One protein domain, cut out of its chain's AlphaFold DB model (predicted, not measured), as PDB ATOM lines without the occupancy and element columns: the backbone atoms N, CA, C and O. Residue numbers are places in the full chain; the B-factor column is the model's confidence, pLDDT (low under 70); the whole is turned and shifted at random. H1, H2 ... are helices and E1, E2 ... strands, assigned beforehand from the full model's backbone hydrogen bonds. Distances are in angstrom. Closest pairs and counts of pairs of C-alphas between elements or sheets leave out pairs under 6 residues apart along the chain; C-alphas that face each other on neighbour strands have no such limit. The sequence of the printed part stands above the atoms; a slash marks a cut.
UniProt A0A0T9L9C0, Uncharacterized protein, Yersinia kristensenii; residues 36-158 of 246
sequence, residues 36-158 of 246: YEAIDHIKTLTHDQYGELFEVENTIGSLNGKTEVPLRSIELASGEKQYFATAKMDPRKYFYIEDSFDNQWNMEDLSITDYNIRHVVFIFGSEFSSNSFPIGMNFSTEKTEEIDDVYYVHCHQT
ATOM      1  N   TYR A  36     -37.066 -56.260 -22.726       90.44
ATOM      2  CA  TYR A  36     -36.269 -55.061 -22.451       90.44
ATOM      3  C   TYR A  36     -35.516 -54.589 -23.696       90.44
ATOM      4  O   TYR A  36     -35.612 -53.426 -24.064       90.44
ATOM      5  N   GLU A  37     -34.865 -55.512 -24.406       91.75
ATOM      6  CA  GLU A  37     -34.177 -55.203 -25.666       91.75
ATOM      7  C   GLU A  37     -35.147 -54.701 -26.742       91.75
ATOM      8  O   GLU A  37     -34.834 -53.760 -27.468       91.75
ATOM      9  N   ALA A  38     -36.347 -55.284 -26.831       92.25
ATOM     10  CA  ALA A  38     -37.373 -54.801 -27.749       92.25
ATOM     11  C   ALA A  38     -37.833 -53.376 -27.404       92.25
ATOM     12  O   ALA A  38     -38.025 -52.566 -28.305       92.25
ATOM     13  N   ILE A  39     -37.978 -53.054 -26.117       92.19
ATOM     14  CA  ILE A  39     -38.331 -51.709 -25.649       92.19
ATOM     15  C   ILE A  39     -37.222 -50.704 -25.971       92.19
ATOM     16  O   ILE A  39     -37.511 -49.636 -26.509       92.19
ATOM     17  N   ASP A  40     -35.960 -51.044 -25.718       91.75
ATOM     18  CA  ASP A  40     -34.827 -50.177 -26.063       91.75
ATOM     19  C   ASP A  40     -34.716 -49.966 -27.578       91.75
ATOM     20  O   ASP A  40     -34.415 -48.864 -28.051       91.75
ATOM     21  N   HIS A  41     -35.042 -50.994 -28.365       91.50
ATOM     22  CA  HIS A  41     -35.142 -50.856 -29.811       91.50
ATOM     23  C   HIS A  41     -36.288 -49.923 -30.223       91.50
ATOM     24  O   HIS A  41     -36.075 -49.057 -31.067       91.50
ATOM     25  N   ILE A  42     -37.474 -50.026 -29.607       91.88
ATOM     26  CA  ILE A  42     -38.590 -49.091 -29.846       91.88
ATOM     27  C   ILE A  42     -38.149 -47.657 -29.566       91.88
ATOM     28  O   ILE A  42     -38.406 -46.778 -30.390       91.88
ATOM     29  N   LYS A  43     -37.461 -47.420 -28.444       91.50
ATOM     30  CA  LYS A  43     -36.922 -46.098 -28.096       91.50
ATOM     31  C   LYS A  43     -35.989 -45.596 -29.187       91.50
ATOM     32  O   LYS A  43     -36.221 -44.526 -29.727       91.50
ATOM     33  N   THR A  44     -35.032 -46.420 -29.609       89.56
ATOM     34  CA  THR A  44     -34.098 -46.084 -30.695       89.56
ATOM     35  C   THR A  44     -34.821 -45.752 -32.006       89.56
ATOM     36  O   THR A  44     -34.472 -44.786 -32.674       89.56
ATOM     37  N   LEU A  45     -35.855 -46.521 -32.364       88.56
ATOM     38  CA  LEU A  45     -36.649 -46.302 -33.576       88.56
ATOM     39  C   LEU A  45     -37.464 -44.998 -33.539       88.56
ATOM     40  O   LEU A  45     -37.762 -44.438 -34.589       88.56
ATOM     41  N   THR A  46     -37.864 -44.546 -32.350       88.25
ATOM     42  CA  THR A  46     -38.778 -43.407 -32.131       88.25
ATOM     43  C   THR A  46     -38.078 -42.163 -31.591       88.25
ATOM     44  O   THR A  46     -38.742 -41.172 -31.315       88.25
ATOM     45  N   HIS A  47     -36.756 -42.211 -31.435       81.38
ATOM     46  CA  HIS A  47     -35.957 -41.177 -30.778       81.38
ATOM     47  C   HIS A  47     -35.905 -39.844 -31.542       81.38
ATOM     48  O   HIS A  47     -35.540 -38.820 -30.981       81.38
ATOM     49  N   ASP A  48     -36.276 -39.839 -32.821       81.06
ATOM     50  CA  ASP A  48     -36.406 -38.611 -33.598       81.06
ATOM     51  C   ASP A  48     -37.840 -38.076 -33.496       81.06
ATOM     52  O   ASP A  48     -38.782 -38.682 -34.017       81.06
ATOM     53  N   GLN A  49     -38.001 -36.913 -32.860       70.88
ATOM     54  CA  GLN A  49     -39.280 -36.204 -32.771       70.88
ATOM     55  C   GLN A  49     -39.856 -35.818 -34.150       70.88
ATOM     56  O   GLN A  49     -41.051 -35.575 -34.270       70.88
ATOM     57  N   TYR A  50     -39.045 -35.785 -35.207       74.44
ATOM     58  CA  TYR A  50     -39.493 -35.578 -36.590       74.44
ATOM     59  C   TYR A  50     -39.442 -36.867 -37.422       74.44
ATOM     60  O   TYR A  50     -39.544 -36.819 -38.648       74.44
ATOM     61  N   GLY A  51     -39.256 -38.018 -36.772       74.75
ATOM     62  CA  GLY A  51     -39.067 -39.299 -37.433       74.75
ATOM     63  C   GLY A  51     -40.316 -39.810 -38.154       74.75
ATOM     64  O   GLY A  51     -41.451 -39.500 -37.788       74.75
ATOM     65  N   GLU A  52     -40.096 -40.702 -39.125       79.56
ATOM     66  CA  GLU A  52     -41.129 -41.380 -39.932       79.56
ATOM     67  C   GLU A  52     -42.248 -42.013 -39.079       79.56
ATOM     68  O   GLU A  52     -43.401 -42.122 -39.501       79.56
ATOM     69  N   LEU A  53     -41.940 -42.416 -37.843       84.00
ATOM     70  CA  LEU A  53     -42.906 -43.052 -36.946       84.00
ATOM     71  C   LEU A  53     -43.980 -42.105 -36.403       84.00
ATOM     72  O   LEU A  53     -44.986 -42.592 -35.883       84.00
ATOM     73  N   PHE A  54     -43.781 -40.792 -36.525       83.12
ATOM     74  CA  PHE A  54     -44.746 -39.772 -36.123       83.12
ATOM     75  C   PHE A  54     -45.523 -39.160 -37.304       83.12
ATOM     76  O   PHE A  54     -46.286 -38.203 -37.122       83.12
ATOM     77  N   GLU A  55     -45.385 -39.734 -38.501       80.00
ATOM     78  CA  GLU A  55     -46.233 -39.425 -39.656       80.00
ATOM     79  C   GLU A  55     -47.667 -39.944 -39.464       80.00
ATOM     80  O   GLU A  55     -47.934 -40.850 -38.665       80.00
ATOM     81  N   VAL A  56     -48.625 -39.346 -40.178       76.00
ATOM     82  CA  VAL A  56     -50.072 -39.585 -39.984       76.00
ATOM     83  C   VAL A  56     -50.447 -41.058 -40.185       76.00
ATOM     84  O   VAL A  56     -51.319 -41.585 -39.504       76.00
ATOM     85  N   GLU A  57     -49.774 -41.739 -41.104       76.69
ATOM     86  CA  GLU A  57     -49.960 -43.157 -41.409       76.69
ATOM     87  C   GLU A  57     -49.435 -44.106 -40.324       76.69
ATOM     88  O   GLU A  57     -49.930 -45.227 -40.198       76.69
ATOM     89  N   ASN A  58     -48.443 -43.664 -39.548       79.06
ATOM     90  CA  ASN A  58     -47.755 -44.476 -38.548       79.06
ATOM     91  C   ASN A  58     -48.222 -44.176 -37.122       79.06
ATOM     92  O   ASN A  58     -47.922 -44.953 -36.213       79.06
ATOM     93  N   THR A  59     -48.973 -43.090 -36.943       80.25
ATOM     94  CA  THR A  59     -49.513 -42.640 -35.662       80.25
ATOM     95  C   THR A  59     -50.984 -42.991 -35.497       80.25
ATOM     96  O   THR A  59     -51.758 -43.095 -36.450       80.25
ATOM     97  N   ILE A  60     -51.409 -43.149 -34.247       79.38
ATOM     98  CA  ILE A  60     -52.829 -43.188 -33.912       79.38
ATOM     99  C   ILE A  60     -53.392 -41.773 -34.113       79.38
ATOM    100  O   ILE A  60     -53.140 -40.873 -33.318       79.38
ATOM    101  N   GLY A  61     -54.115 -41.581 -35.220       70.44
ATOM    102  CA  GLY A  61     -54.840 -40.345 -35.546       70.44
ATOM    103  C   GLY A  61     -56.317 -40.373 -35.131       70.44
ATOM    104  O   GLY A  61     -56.745 -41.242 -34.370       70.44
ATOM    105  N   SER A  62     -57.122 -39.448 -35.679       67.00
ATOM    106  CA  SER A  62     -58.560 -39.352 -35.374       67.00
ATOM    107  C   SER A  62     -59.268 -40.702 -35.507       67.00
ATOM    108  O   SER A  62     -59.275 -41.326 -36.578       67.00
ATOM    109  N   LEU A  63     -59.895 -41.141 -34.414       66.50
ATOM    110  CA  LEU A  63     -60.538 -42.447 -34.347       66.50
ATOM    111  C   LEU A  63     -61.824 -42.539 -35.193       66.50
ATOM    112  O   LEU A  63     -62.286 -43.650 -35.394       66.50
ATOM    113  N   ASN A  64     -62.366 -41.432 -35.733       62.44
ATOM    114  CA  ASN A  64     -63.367 -41.340 -36.825       62.44
ATOM    115  C   ASN A  64     -64.267 -42.583 -37.060       62.44
ATOM    116  O   ASN A  64     -64.257 -43.174 -38.140       62.44
ATOM    117  N   GLY A  65     -65.062 -42.992 -36.066       60.84
ATOM    118  CA  GLY A  65     -66.013 -44.106 -36.208       60.84
ATOM    119  C   GLY A  65     -65.390 -45.505 -36.332       60.84
ATOM    120  O   GLY A  65     -66.096 -46.459 -36.659       60.84
ATOM    121  N   LYS A  66     -64.085 -45.650 -36.077       66.50
ATOM    122  CA  LYS A  66     -63.428 -46.949 -35.892       66.50
ATOM    123  C   LYS A  66     -64.005 -47.638 -34.656       66.50
ATOM    124  O   LYS A  66     -64.529 -46.996 -33.754       66.50
ATOM    125  N   THR A  67     -63.899 -48.960 -34.616       63.38
ATOM    126  CA  THR A  67     -64.274 -49.771 -33.446       63.38
ATOM    127  C   THR A  67     -63.062 -50.386 -32.759       63.38
ATOM    128  O   THR A  67     -63.168 -50.834 -31.622       63.38
ATOM    129  N   GLU A  68     -61.914 -50.405 -33.440       71.00
ATOM    130  CA  GLU A  68     -60.650 -50.952 -32.955       71.00
ATOM    131  C   GLU A  68     -59.476 -50.106 -33.450       71.00
ATOM    132  O   GLU A  68     -59.572 -49.426 -34.480       71.00
ATOM    133  N   VAL A  69     -58.355 -50.178 -32.734       75.50
ATOM    134  CA  VAL A  69     -57.114 -49.489 -33.090       75.50
ATOM    135  C   VAL A  69     -56.008 -50.502 -33.365       75.50
ATOM    136  O   VAL A  69     -55.761 -51.363 -32.519       75.50
ATOM    137  N   PRO A  70     -55.360 -50.437 -34.542       81.25
ATOM    138  CA  PRO A  70     -54.250 -51.316 -34.874       81.25
ATOM    139  C   PRO A  70     -52.983 -50.921 -34.110       81.25
ATOM    140  O   PRO A  70     -52.707 -49.741 -33.902       81.25
ATOM    141  N   LEU A  71     -52.196 -51.926 -33.739       86.12
ATOM    142  CA  LEU A  71     -50.939 -51.795 -33.015       86.12
ATOM    143  C   LEU A  71     -49.753 -52.255 -33.855       86.12
ATOM    144  O   LEU A  71     -49.849 -53.188 -34.657       86.12
ATOM    145  N   ARG A  72     -48.600 -51.633 -33.611       89.94
ATOM    146  CA  ARG A  72     -47.309 -52.075 -34.144       89.94
ATOM    147  C   ARG A  72     -46.694 -53.088 -33.188       89.94
ATOM    148  O   ARG A  72     -47.030 -53.111 -32.005       89.94
ATOM    149  N   SER A  73     -45.805 -53.944 -33.690       91.56
ATOM    150  CA  SER A  73     -45.191 -54.991 -32.872       91.56
ATOM    151  C   SER A  73     -43.763 -55.322 -33.278       91.56
ATOM    152  O   SER A  73     -43.465 -55.348 -34.470       91.56
ATOM    153  N   ILE A  74     -42.942 -55.701 -32.302       91.19
ATOM    154  CA  ILE A  74     -41.648 -56.368 -32.497       91.19
ATOM    155  C   ILE A  74     -41.775 -57.823 -32.044       91.19
ATOM    156  O   ILE A  74     -42.294 -58.086 -30.961       91.19
ATOM    157  N   GLU A  75     -41.310 -58.769 -32.860       90.88
ATOM    158  CA  GLU A  75     -41.267 -60.190 -32.494       90.88
ATOM    159  C   GLU A  75     -40.036 -60.488 -31.622       90.88
ATOM    160  O   GLU A  75     -38.908 -60.114 -31.952       90.88
ATOM    161  N   LEU A  76     -40.262 -61.173 -30.504       89.00
ATOM    162  CA  LEU A  76     -39.229 -61.648 -29.592       89.00
ATOM    163  C   LEU A  76     -38.681 -63.007 -30.053       89.00
ATOM    164  O   LEU A  76     -39.319 -63.744 -30.806       89.00
ATOM    165  N   ALA A  77     -37.514 -63.395 -29.545       87.00
ATOM    166  CA  ALA A  77     -36.902 -64.697 -29.803       87.00
ATOM    167  C   ALA A  77     -37.785 -65.864 -29.330       87.00
ATOM    168  O   ALA A  77     -37.757 -66.937 -29.930       87.00
ATOM    169  N   SER A  78     -38.614 -65.636 -28.304       82.62
ATOM    170  CA  SER A  78     -39.632 -66.580 -27.832       82.62
ATOM    171  C   SER A  78     -40.805 -66.771 -28.805       82.62
ATOM    172  O   SER A  78     -41.590 -67.698 -28.626       82.62
ATOM    173  N   GLY A  79     -40.948 -65.913 -29.820       84.44
ATOM    174  CA  GLY A  79     -42.118 -65.844 -30.700       84.44
ATOM    175  C   GLY A  79     -43.259 -64.977 -30.151       84.44
ATOM    176  O   GLY A  79     -44.234 -64.731 -30.861       84.44
ATOM    177  N   GLU A  80     -43.142 -64.482 -28.915       86.50
ATOM    178  CA  GLU A  80     -44.038 -63.452 -28.384       86.50
ATOM    179  C   GLU A  80     -43.859 -62.124 -29.130       86.50
ATOM    180  O   GLU A  80     -42.857 -61.894 -29.807       86.50
ATOM    181  N   LYS A  81     -44.826 -61.218 -28.981       88.75
ATOM    182  CA  LYS A  81     -44.774 -59.881 -29.575       88.75
ATOM    183  C   LYS A  81     -44.785 -58.814 -28.492       88.75
ATOM    184  O   LYS A  81     -45.569 -58.890 -27.553       88.75
ATOM    185  N   GLN A  82     -43.930 -57.812 -28.652       92.31
ATOM    186  CA  GLN A  82     -43.981 -56.568 -27.897       92.31
ATOM    187  C   GLN A  82     -44.747 -55.538 -28.722       92.31
ATOM    188  O   GLN A  82     -44.283 -55.159 -29.798       92.31
ATOM    189  N   TYR A  83     -45.903 -55.097 -28.232       91.69
ATOM    190  CA  TYR A  83     -46.753 -54.148 -28.946       91.69
ATOM    191  C   TYR A  83     -46.481 -52.702 -28.531       91.69
ATOM    192  O   TYR A  83     -46.136 -52.423 -27.380       91.69
ATOM    193  N   PHE A  84     -46.645 -51.778 -29.475       91.69
ATOM    194  CA  PHE A  84     -46.534 -50.345 -29.228       91.69
ATOM    195  C   PHE A  84     -47.346 -49.523 -30.234       91.69
ATOM    196  O   PHE A  84     -47.726 -50.007 -31.306       91.69
ATOM    197  N   ALA A  85     -47.587 -48.263 -29.892       89.00
ATOM    198  CA  ALA A  85     -48.166 -47.276 -30.787       89.00
ATOM    199  C   ALA A  85     -47.521 -45.904 -30.596       89.00
ATOM    200  O   ALA A  85     -47.078 -45.570 -29.501       89.00
ATOM    201  N   THR A  86     -47.495 -45.107 -31.657       88.38
ATOM    202  CA  THR A  86     -47.050 -43.712 -31.622       88.38
ATOM    203  C   THR A  86     -48.253 -42.790 -31.784       88.38
ATOM    204  O   THR A  86     -49.218 -43.124 -32.471       88.38
ATOM    205  N   ALA A  87     -48.224 -41.629 -31.139       84.88
ATOM    206  CA  ALA A  87     -49.255 -40.609 -31.277       84.88
ATOM    207  C   ALA A  87     -48.672 -39.205 -31.081       84.88
ATOM    208  O   ALA A  87     -47.636 -39.019 -30.440       84.88
ATOM    209  N   LYS A  88     -49.376 -38.212 -31.621       82.06
ATOM    210  CA  LYS A  88     -49.121 -36.785 -31.408       82.06
ATOM    211  C   LYS A  88     -50.176 -36.261 -30.452       82.06
ATOM    212  O   LYS A  88     -51.326 -36.216 -30.851       82.06
ATOM    213  N   MET A  89     -49.822 -35.913 -29.214       78.06
ATOM    214  CA  MET A  89     -50.782 -35.651 -28.135       78.06
ATOM    215  C   MET A  89     -50.801 -34.196 -27.671       78.06
ATOM    216  O   MET A  89     -49.749 -33.575 -27.528       78.06
ATOM    217  N   ASP A  90     -51.995 -33.675 -27.362       75.06
ATOM    218  CA  ASP A  90     -52.135 -32.395 -26.660       75.06
ATOM    219  C   ASP A  90     -51.437 -32.483 -25.289       75.06
ATOM    220  O   ASP A  90     -51.787 -33.370 -24.499       75.06
ATOM    221  N   PRO A  91     -50.502 -31.568 -24.959       73.50
ATOM    222  CA  PRO A  91     -49.810 -31.565 -23.674       73.50
ATOM    223  C   PRO A  91     -50.760 -31.625 -22.472       73.50
ATOM    224  O   PRO A  91     -50.449 -32.261 -21.475       73.50
ATOM    225  N   ARG A  92     -51.952 -31.022 -22.576       72.12
ATOM    226  CA  ARG A  92     -52.967 -31.042 -21.516       72.12
ATOM    227  C   ARG A  92     -53.521 -32.435 -21.267       72.12
ATOM    228  O   ARG A  92     -53.820 -32.741 -20.124       72.12
ATOM    229  N   LYS A  93     -53.665 -33.257 -22.315       71.31
ATOM    230  CA  LYS A  93     -54.114 -34.648 -22.186       71.31
ATOM    231  C   LYS A  93     -53.027 -35.541 -21.587       71.31
ATOM    232  O   LYS A  93     -53.345 -36.441 -20.822       71.31
ATOM    233  N   TYR A  94     -51.760 -35.260 -21.887       70.00
ATOM    234  CA  TYR A  94     -50.632 -35.994 -21.316       70.00
ATOM    235  C   TYR A  94     -50.587 -35.894 -19.784       70.00
ATOM    236  O   TYR A  94     -50.421 -36.913 -19.120       70.00
ATOM    237  N   PHE A  95     -50.827 -34.706 -19.215       60.09
ATOM    238  CA  PHE A  95     -50.876 -34.540 -17.756       60.09
ATOM    239  C   PHE A  95     -51.951 -35.412 -17.092       60.09
ATOM    240  O   PHE A  95     -51.753 -35.849 -15.970       60.09
ATOM    241  N   TYR A  96     -53.049 -35.755 -17.777       62.38
ATOM    242  CA  TYR A  96     -54.019 -36.709 -17.220       62.38
ATOM    243  C   TYR A  96     -53.477 -38.138 -17.165       62.38
ATOM    244  O   TYR A  96     -53.888 -38.894 -16.300       62.38
ATOM    245  N   ILE A  97     -52.566 -38.523 -18.057       67.25
ATOM    246  CA  ILE A  97     -51.943 -39.852 -18.029       67.25
ATOM    247  C   ILE A  97     -50.905 -39.935 -16.903       67.25
ATOM    248  O   ILE A  97     -50.773 -40.987 -16.282       67.25
ATOM    249  N   GLU A  98     -50.185 -38.841 -16.650       63.66
ATOM    250  CA  GLU A  98     -49.143 -38.744 -15.619       63.66
ATOM    251  C   GLU A  98     -49.717 -38.528 -14.203       63.66
ATOM    252  O   GLU A  98     -49.259 -39.172 -13.262       63.66
ATOM    253  N   ASP A  99     -50.757 -37.695 -14.059       55.38
ATOM    254  CA  ASP A  99     -51.349 -37.288 -12.769       55.38
ATOM    255  C   ASP A  99     -52.693 -37.979 -12.443       55.38
ATOM    256  O   ASP A  99     -53.362 -37.615 -11.469       55.38
ATOM    257  N   SER A 100     -53.149 -38.954 -13.243       55.09
ATOM    258  CA  SER A 100     -54.368 -39.718 -12.927       55.09
ATOM    259  C   SER A 100     -54.171 -40.459 -11.604       55.09
ATOM    260  O   SER A 100     -53.506 -41.488 -11.544       55.09
ATOM    261  N   PHE A 101     -54.786 -39.946 -10.531       47.94
ATOM    262  CA  PHE A 101     -54.787 -40.555  -9.193       47.94
ATOM    263  C   PHE A 101     -55.277 -42.015  -9.191       47.94
ATOM    264  O   PHE A 101     -54.957 -42.762  -8.267       47.94
ATOM    265  N   ASP A 102     -56.012 -42.426 -10.228       52.88
ATOM    266  CA  ASP A 102     -56.529 -43.782 -10.405       52.88
ATOM    267  C   ASP A 102     -55.682 -44.650 -11.353       52.88
ATOM    268  O   ASP A 102     -56.054 -45.806 -11.597       52.88
ATOM    269  N   ASN A 103     -54.568 -44.112 -11.885       54.06
ATOM    270  CA  ASN A 103     -53.731 -44.692 -12.939       54.06
ATOM    271  C   ASN A 103     -54.590 -45.326 -14.028       54.06
ATOM    272  O   ASN A 103     -54.364 -46.467 -14.403       54.06
ATOM    273  N   GLN A 104     -55.641 -44.643 -14.463       64.62
ATOM    274  CA  GLN A 104     -56.567 -45.145 -15.467       64.62
ATOM    275  C   GLN A 104     -56.810 -44.053 -16.496       64.62
ATOM    276  O   GLN A 104     -57.148 -42.924 -16.138       64.62
ATOM    277  N   TRP A 105     -56.610 -44.390 -17.764       66.69
ATOM    278  CA  TRP A 105     -56.891 -43.526 -18.906       66.69
ATOM    279  C   TRP A 105     -57.554 -44.337 -20.023       66.69
ATOM    280  O   TRP A 105     -57.410 -45.564 -20.095       66.69
ATOM    281  N   ASN A 106     -58.353 -43.674 -20.858       68.00
ATOM    282  CA  ASN A 106     -59.171 -44.336 -21.870       68.00
ATOM    283  C   ASN A 106     -58.507 -44.261 -23.243       68.00
ATOM    284  O   ASN A 106     -57.866 -43.274 -23.583       68.00
ATOM    285  N   MET A 107     -58.731 -45.259 -24.095       67.69
ATOM    286  CA  MET A 107     -58.238 -45.226 -25.473       67.69
ATOM    287  C   MET A 107     -58.587 -43.951 -26.261       67.69
ATOM    288  O   MET A 107     -57.838 -43.532 -27.141       67.69
ATOM    289  N   GLU A 108     -59.727 -43.326 -25.980       66.81
ATOM    290  CA  GLU A 108     -60.126 -42.069 -26.621       66.81
ATOM    291  C   GLU A 108     -59.161 -40.911 -26.318       66.81
ATOM    292  O   GLU A 108     -59.090 -39.943 -27.081       66.81
ATOM    293  N   ASP A 109     -58.340 -41.036 -25.276       66.44
ATOM    294  CA  ASP A 109     -57.252 -40.108 -24.987       66.44
ATOM    295  C   ASP A 109     -56.113 -40.215 -26.015       66.44
ATOM    296  O   ASP A 109     -55.436 -39.212 -26.254       66.44
ATOM    297  N   LEU A 110     -55.978 -41.358 -26.712       64.25
ATOM    298  CA  LEU A 110     -55.094 -41.506 -27.883       64.25
ATOM    299  C   LEU A 110     -55.668 -40.875 -29.155       64.25
ATOM    300  O   LEU A 110     -54.945 -40.720 -30.135       64.25
ATOM    301  N   SER A 111     -56.959 -40.528 -29.181       61.41
ATOM    302  CA  SER A 111     -57.565 -39.840 -30.323       61.41
ATOM    303  C   SER A 111     -57.174 -38.368 -30.289       61.41
ATOM    304  O   SER A 111     -57.692 -37.595 -29.470       61.41
ATOM    305  N   ILE A 112     -56.257 -37.967 -31.172       60.56
ATOM    306  CA  ILE A 112     -55.793 -36.581 -31.238       60.56
ATOM    307  C   ILE A 112     -56.054 -35.984 -32.625       60.56
ATOM    308  O   ILE A 112     -55.692 -36.536 -33.663       60.56
ATOM    309  N   THR A 113     -56.724 -34.833 -32.624       57.06
ATOM    310  CA  THR A 113     -56.747 -33.863 -33.723       57.06
ATOM    311  C   THR A 113     -55.691 -32.807 -33.422       57.06
ATOM    312  O   THR A 113     -55.693 -32.279 -32.310       57.06
ATOM    313  N   ASP A 114     -54.802 -32.555 -34.390       54.91
ATOM    314  CA  ASP A 114     -53.662 -31.628 -34.327       54.91
ATOM    315  C   ASP A 114     -53.958 -30.326 -33.575       54.91
ATOM    316  O   ASP A 114     -55.081 -29.847 -33.636       54.91
ATOM    317  N   TYR A 115     -52.946 -29.774 -32.892       51.97
ATOM    318  CA  TYR A 115     -52.536 -28.352 -32.936       51.97
ATOM    319  C   TYR A 115     -51.489 -27.997 -31.857       51.97
ATOM    320  O   TYR A 115     -50.863 -26.952 -31.970       51.97
ATOM    321  N   ASN A 116     -51.230 -28.859 -30.864       55.09
ATOM    322  CA  ASN A 116     -50.095 -28.747 -29.930       55.09
ATOM    323  C   ASN A 116     -49.604 -30.156 -29.590       55.09
ATOM    324  O   ASN A 116     -50.422 -30.993 -29.219       55.09
ATOM    325  N   ILE A 117     -48.314 -30.440 -29.778       69.94
ATOM    326  CA  ILE A 117     -47.867 -31.809 -30.058       69.94
ATOM    327  C   ILE A 117     -46.741 -32.214 -29.106       69.94
ATOM    328  O   ILE A 117     -45.617 -31.743 -29.235       69.94
ATOM    329  N   ARG A 118     -47.036 -33.121 -28.175       80.75
ATOM    330  CA  ARG A 118     -46.036 -34.026 -27.599       80.75
ATOM    331  C   ARG A 118     -45.995 -35.293 -28.437       80.75
ATOM    332  O   ARG A 118     -47.048 -35.827 -28.793       80.75
ATOM    333  N   HIS A 119     -44.802 -35.786 -28.732       86.38
ATOM    334  CA  HIS A 119     -44.632 -37.099 -29.336       86.38
ATOM    335  C   HIS A 119     -44.684 -38.144 -28.233       86.38
ATOM    336  O   HIS A 119     -43.900 -38.094 -27.291       86.38
ATOM    337  N   VAL A 120     -45.651 -39.054 -28.316       87.62
ATOM    338  CA  VAL A 120     -45.886 -40.056 -27.279       87.62
ATOM    339  C   VAL A 120     -45.820 -41.450 -27.887       87.62
ATOM    340  O   VAL A 120     -46.413 -41.716 -28.934       87.62
ATOM    341  N   VAL A 121     -45.103 -42.348 -27.220       90.19
ATOM    342  CA  VAL A 121     -44.979 -43.763 -27.552       90.19
ATOM    343  C   VAL A 121     -45.610 -44.575 -26.428       90.19
ATOM    344  O   VAL A 121     -45.102 -44.616 -25.311       90.19
ATOM    345  N   PHE A 122     -46.714 -45.248 -26.732       89.12
ATOM    346  CA  PHE A 122     -47.395 -46.159 -25.818       89.12
ATOM    347  C   PHE A 122     -46.795 -47.552 -25.979       89.12
ATOM    348  O   PHE A 122     -46.872 -48.140 -27.059       89.12
ATOM    349  N   ILE A 123     -46.176 -48.068 -24.921       91.38
ATOM    350  CA  ILE A 123     -45.550 -49.392 -24.871       91.38
ATOM    351  C   ILE A 123     -46.454 -50.297 -24.046       91.38
ATOM    352  O   ILE A 123     -46.647 -50.052 -22.860       91.38
ATOM    353  N   PHE A 124     -47.000 -51.343 -24.659       87.75
ATOM    354  CA  PHE A 124     -48.005 -52.190 -24.020       87.75
ATOM    355  C   PHE A 124     -47.388 -53.387 -23.295       87.75
ATOM    356  O   PHE A 124     -46.436 -53.993 -23.786       87.75
ATOM    357  N   GLY A 125     -47.929 -53.745 -22.134       85.38
ATOM    358  CA  GLY A 125     -47.456 -54.866 -21.329       85.38
ATOM    359  C   GLY A 125     -47.570 -56.237 -22.011       85.38
ATOM    360  O   GLY A 125     -48.135 -56.403 -23.094       85.38
ATOM    361  N   SER A 126     -47.018 -57.260 -21.358       82.81
ATOM    362  CA  SER A 126     -46.995 -58.642 -21.863       82.81
ATOM    363  C   SER A 126     -48.368 -59.293 -22.006       82.81
ATOM    364  O   SER A 126     -48.524 -60.270 -22.731       82.81
ATOM    365  N   GLU A 127     -49.358 -58.765 -21.300       72.88
ATOM    366  CA  GLU A 127     -50.749 -59.195 -21.351       72.88
ATOM    367  C   GLU A 127     -51.403 -58.926 -22.717       72.88
ATOM    368  O   GLU A 127     -52.413 -59.543 -23.059       72.88
ATOM    369  N   PHE A 128     -50.802 -58.065 -23.544       75.50
ATOM    370  CA  PHE A 128     -51.265 -57.817 -24.901       75.50
ATOM    371  C   PHE A 128     -50.791 -58.916 -25.847       75.50
ATOM    372  O   PHE A 128     -49.611 -59.041 -26.164       75.50
ATOM    373  N   SER A 129     -51.748 -59.685 -26.363       69.69
ATOM    374  CA  SER A 129     -51.515 -60.731 -27.368       69.69
ATOM    375  C   SER A 129     -52.139 -60.419 -28.734       69.69
ATOM    376  O   SER A 129     -51.882 -61.132 -29.704       69.69
ATOM    377  N   SER A 130     -52.912 -59.334 -28.836       73.56
ATOM    378  CA  SER A 130     -53.622 -58.926 -30.049       73.56
ATOM    379  C   SER A 130     -52.922 -57.766 -30.759       73.56
ATOM    380  O   SER A 130     -52.404 -56.856 -30.120       73.56
ATOM    381  N   ASN A 131     -52.954 -57.777 -32.093       76.81
ATOM    382  CA  ASN A 131     -52.454 -56.686 -32.936       76.81
ATOM    383  C   ASN A 131     -53.449 -55.523 -33.082       76.81
ATOM    384  O   ASN A 131     -53.152 -54.549 -33.769       76.81
ATOM    385  N   SER A 132     -54.624 -55.627 -32.470       76.69
ATOM    386  CA  SER A 132     -55.589 -54.543 -32.321       76.69
ATOM    387  C   SER A 132     -56.301 -54.642 -30.977       76.69
ATOM    388  O   SER A 132     -56.315 -55.699 -30.338       76.69
ATOM    389  N   PHE A 133     -56.934 -53.555 -30.552       72.06
ATOM    390  CA  PHE A 133     -57.837 -53.578 -29.405       72.06
ATOM    391  C   PHE A 133     -59.040 -52.654 -29.613       72.06
ATOM    392  O   PHE A 133     -58.960 -51.722 -30.419       72.06
ATOM    393  N   PRO A 134     -60.164 -52.905 -28.919       65.31
ATOM    394  CA  PRO A 134     -61.376 -52.119 -29.087       65.31
ATOM    395  C   PRO A 134     -61.264 -50.719 -28.482       65.31
ATOM    396  O   PRO A 134     -60.630 -50.514 -27.448       65.31
ATOM    397  N   ILE A 135     -61.945 -49.759 -29.105       65.19
ATOM    398  CA  ILE A 135     -62.119 -48.423 -28.523       65.19
ATOM    399  C   ILE A 135     -62.930 -48.537 -27.224       65.19
ATOM    400  O   ILE A 135     -63.830 -49.370 -27.121       65.19
ATOM    401  N   GLY A 136     -62.589 -47.715 -26.231       59.47
ATOM    402  CA  GLY A 136     -63.211 -47.732 -24.904       59.47
ATOM    403  C   GLY A 136     -62.530 -48.666 -23.902       59.47
ATOM    404  O   GLY A 136     -63.032 -48.851 -22.796       59.47
ATOM    405  N   MET A 137     -61.393 -49.261 -24.269       68.25
ATOM    406  CA  MET A 137     -60.552 -49.980 -23.319       68.25
ATOM    407  C   MET A 137     -59.833 -49.003 -22.382       68.25
ATOM    408  O   MET A 137     -59.343 -47.965 -22.832       68.25
ATOM    409  N   ASN A 138     -59.775 -49.353 -21.097       71.75
ATOM    410  CA  ASN A 138     -59.040 -48.597 -20.090       71.75
ATOM    411  C   ASN A 138     -57.627 -49.164 -19.940       71.75
ATOM    412  O   ASN A 138     -57.421 -50.382 -19.966       71.75
ATOM    413  N   PHE A 139     -56.668 -48.283 -19.701       77.12
ATOM    414  CA  PHE A 139     -55.271 -48.623 -19.473       77.12
ATOM    415  C   PHE A 139     -54.782 -48.005 -18.180       77.12
ATOM    416  O   PHE A 139     -55.199 -46.901 -17.837       77.12
ATOM    417  N   SER A 140     -53.843 -48.677 -17.523       76.50
ATOM    418  CA  SER A 140     -53.019 -48.063 -16.495       76.50
ATOM    419  C   SER A 140     -51.643 -47.711 -16.987       76.50
ATOM    420  O   SER A 140     -51.026 -48.472 -17.728       76.50
ATOM    421  N   THR A 141     -51.139 -46.585 -16.501       79.25
ATOM    422  CA  THR A 141     -49.749 -46.194 -16.690       79.25
ATOM    423  C   THR A 141     -48.961 -46.551 -15.442       79.25
ATOM    424  O   THR A 141     -49.302 -46.106 -14.352       79.25
ATOM    425  N   GLU A 142     -47.913 -47.358 -15.590       67.81
ATOM    426  CA  GLU A 142     -46.992 -47.653 -14.480       67.81
ATOM    427  C   GLU A 142     -45.825 -46.668 -14.429       67.81
ATOM    428  O   GLU A 142     -45.365 -46.285 -13.354       67.81
ATOM    429  N   LYS A 143     -45.316 -46.288 -15.605       79.00
ATOM    430  CA  LYS A 143     -44.122 -45.461 -15.740       79.00
ATOM    431  C   LYS A 143     -44.200 -44.591 -16.983       79.00
ATOM    432  O   LYS A 143     -44.532 -45.074 -18.068       79.00
ATOM    433  N   THR A 144     -43.812 -43.336 -16.818       84.56
ATOM    434  CA  THR A 144     -43.507 -42.412 -17.905       84.56
ATOM    435  C   THR A 144     -42.004 -42.137 -17.939       84.56
ATOM    436  O   THR A 144     -41.340 -42.043 -16.905       84.56
ATOM    437  N   GLU A 145     -41.439 -42.066 -19.139       89.44
ATOM    438  CA  GLU A 145     -40.063 -41.633 -19.377       89.44
ATOM    439  C   GLU A 145     -40.061 -40.561 -20.465       89.44
ATOM    440  O   GLU A 145     -40.895 -40.598 -21.367       89.44
ATOM    441  N   GLU A 146     -39.117 -39.630 -20.406       89.50
ATOM    442  CA  GLU A 146     -38.926 -38.596 -21.424       89.50
ATOM    443  C   GLU A 146     -37.493 -38.670 -21.946       89.50
ATOM    444  O   GLU A 146     -36.540 -38.706 -21.162       89.50
ATOM    445  N   ILE A 147     -37.345 -38.725 -23.269       88.06
ATOM    446  CA  ILE A 147     -36.055 -38.701 -23.960       88.06
ATOM    447  C   ILE A 147     -36.217 -37.800 -25.184       88.06
ATOM    448  O   ILE A 147     -37.024 -38.110 -26.054       88.06
ATOM    449  N   ASP A 148     -35.453 -36.709 -25.251       85.81
ATOM    450  CA  ASP A 148     -35.425 -35.769 -26.382       85.81
ATOM    451  C   ASP A 148     -36.823 -35.343 -26.875       85.81
ATOM    452  O   ASP A 148     -37.154 -35.452 -28.054       85.81
ATOM    453  N   ASP A 149     -37.658 -34.873 -25.938       84.19
ATOM    454  CA  ASP A 149     -39.044 -34.424 -26.159       84.19
ATOM    455  C   ASP A 149     -40.018 -35.520 -26.654       84.19
ATOM    456  O   ASP A 149     -41.161 -35.236 -27.041       84.19
ATOM    457  N   VAL A 150     -39.601 -36.791 -26.603       89.00
ATOM    458  CA  VAL A 150     -40.447 -37.968 -26.826       89.00
ATOM    459  C   VAL A 150     -40.780 -38.622 -25.489       89.00
ATOM    460  O   VAL A 150     -39.903 -38.971 -24.699       89.00
ATOM    461  N   TYR A 151     -42.072 -38.824 -25.251       88.38
ATOM    462  CA  TYR A 151     -42.593 -39.413 -24.024       88.38
ATOM    463  C   TYR A 151     -42.928 -40.886 -24.230       88.38
ATOM    464  O   TYR A 151     -43.710 -41.243 -25.106       88.38
ATOM    465  N   TYR A 152     -42.395 -41.748 -23.378       89.94
ATOM    466  CA  TYR A 152     -42.632 -43.184 -23.386       89.94
ATOM    467  C   TYR A 152     -43.549 -43.544 -22.227       89.94
ATOM    468  O   TYR A 152     -43.188 -43.373 -21.065       89.94
ATOM    469  N   VAL A 153     -44.739 -44.034 -22.547       88.50
ATOM    470  CA  VAL A 153     -45.776 -44.384 -21.575       88.50
ATOM    471  C   VAL A 153     -45.891 -45.901 -21.530       88.50
ATOM    472  O   VAL A 153     -46.271 -46.535 -22.518       88.50
ATOM    473  N   HIS A 154     -45.559 -46.497 -20.389       88.06
ATOM    474  CA  HIS A 154     -45.697 -47.934 -20.168       88.06
ATOM    475  C   HIS A 154     -47.119 -48.252 -19.724       88.06
ATOM    476  O   HIS A 154     -47.552 -47.852 -18.642       88.06
ATOM    477  N   CYS A 155     -47.833 -48.950 -20.598       83.88
ATOM    478  CA  CYS A 155     -49.266 -49.150 -20.537       83.88
ATOM    479  C   CYS A 155     -49.568 -50.594 -20.190       83.88
ATOM    480  O   CYS A 155     -49.193 -51.509 -20.927       83.88
ATOM    481  N   HIS A 156     -50.335 -50.775 -19.131       78.56
ATOM    482  CA  HIS A 156     -50.905 -52.053 -18.780       78.56
ATOM    483  C   HIS A 156     -52.399 -52.050 -19.025       78.56
ATOM    484  O   HIS A 156     -53.077 -51.030 -18.893       78.56
ATOM    485  N   GLN A 157     -52.926 -53.194 -19.431       71.12
ATOM    486  CA  GLN A 157     -54.355 -53.310 -19.631       71.12
ATOM    487  C   GLN A 157     -55.060 -53.277 -18.274       71.12
ATOM    488  O   GLN A 157     -54.963 -54.227 -17.498       71.12
ATOM    489  N   THR A 158     -55.847 -52.231 -18.014       66.06
ATOM    490  CA  THR A 158     -56.792 -52.255 -16.893       66.06
ATOM    491  C   THR A 158     -58.117 -52.804 -17.362       66.06
ATOM    492  O   THR A 158     -58.801 -52.253 -18.221       66.06
TER     493      THR A 158
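This is residues 36 to 158 of the 246 residues of an uncharacterized protein of Yersinia kristensenii (UniProt A0A0T9L9C0). A strongly twisted sheet of five strands curls round helix H1 on one face, and helix H2 packs on the opposite face, giving three layers, helices on both faces of one sheet. A small two-stranded ribbon, E1 and E5, makes a second sheet, and E1 runs on into E2 at the edge of the large one. The printed part has 123 residues with three named helices and seven named strands, in the order H1 E1 E2 E3 H2 H3 E4 E5 E6 E7; its class is mixed, helices and strands. The large sheet is mixed, in the order E2, E3, E4, E7, E6, with E4 and E7 parallel. The whole is compact and rounded, with a radius of gyration of the C-alphas of 13.4 A and spans of 39 by 29 by 29 A.

Start in the large sheet: E2 is residues 72 to 75, E3 residues 81 to 89 over 25.0 A, E4 residues 118 to 124 over 18.6 A, E7 residues 150 to 158 over 23.9 A, and E6 residues 138 to 147 over 25.3 A, bending by 67 degrees at residue 142. Find C-alpha 158, where E7 ends, at (-56.792, -52.255, -16.893). H1 begins at C-alpha 36, (-36.269, -55.061, -22.451), and runs 15.4 A to residue 46. H2 is residues 91 to 99 over 12.4 A, H3 residues 107 to 110, E1 residues 68 to 70 and E5 residues 132 to 134.

Look first at the hairpin of E2 and E3, where N 74 and O 82 are 2.9 A apart. E3 and E4 are antiparallel, with N 87 and O 120 at 2.9 A; E4 and E7 are parallel, with N 153 and O 121 at 2.8 A. The hairpin of E6 and E7 has N 152 and O 145 at 2.8 A. H1 is on the sheet; its closest C-alpha to E3 is Ala 38, 6.8 A from that of Gln 82. H2 is on the sheet at a height of 8.8 A, and its closest C-alphas with E6 are Ile 97 and Thr 141, 6.8 A. H3, on the face opposite to H1, is over none of the strands. E1 and E5 are antiparallel, with N 69 and O 133 at 2.8 A. Each O i to N i+4 pair is within hydrogen-bond range in H1, 3 of 5 are in H2, and H3 is too short for one.

The two C-alphas farthest apart, Ser 78 and Tyr 115, are 40.7 A apart. The printed part has no cut. The link from H1 to E1, residues 47 to 67, is long. Mean pLDDT of the printed part is 77.1; 36 residues are under 70, among them 62 to 67 and 95 to 117.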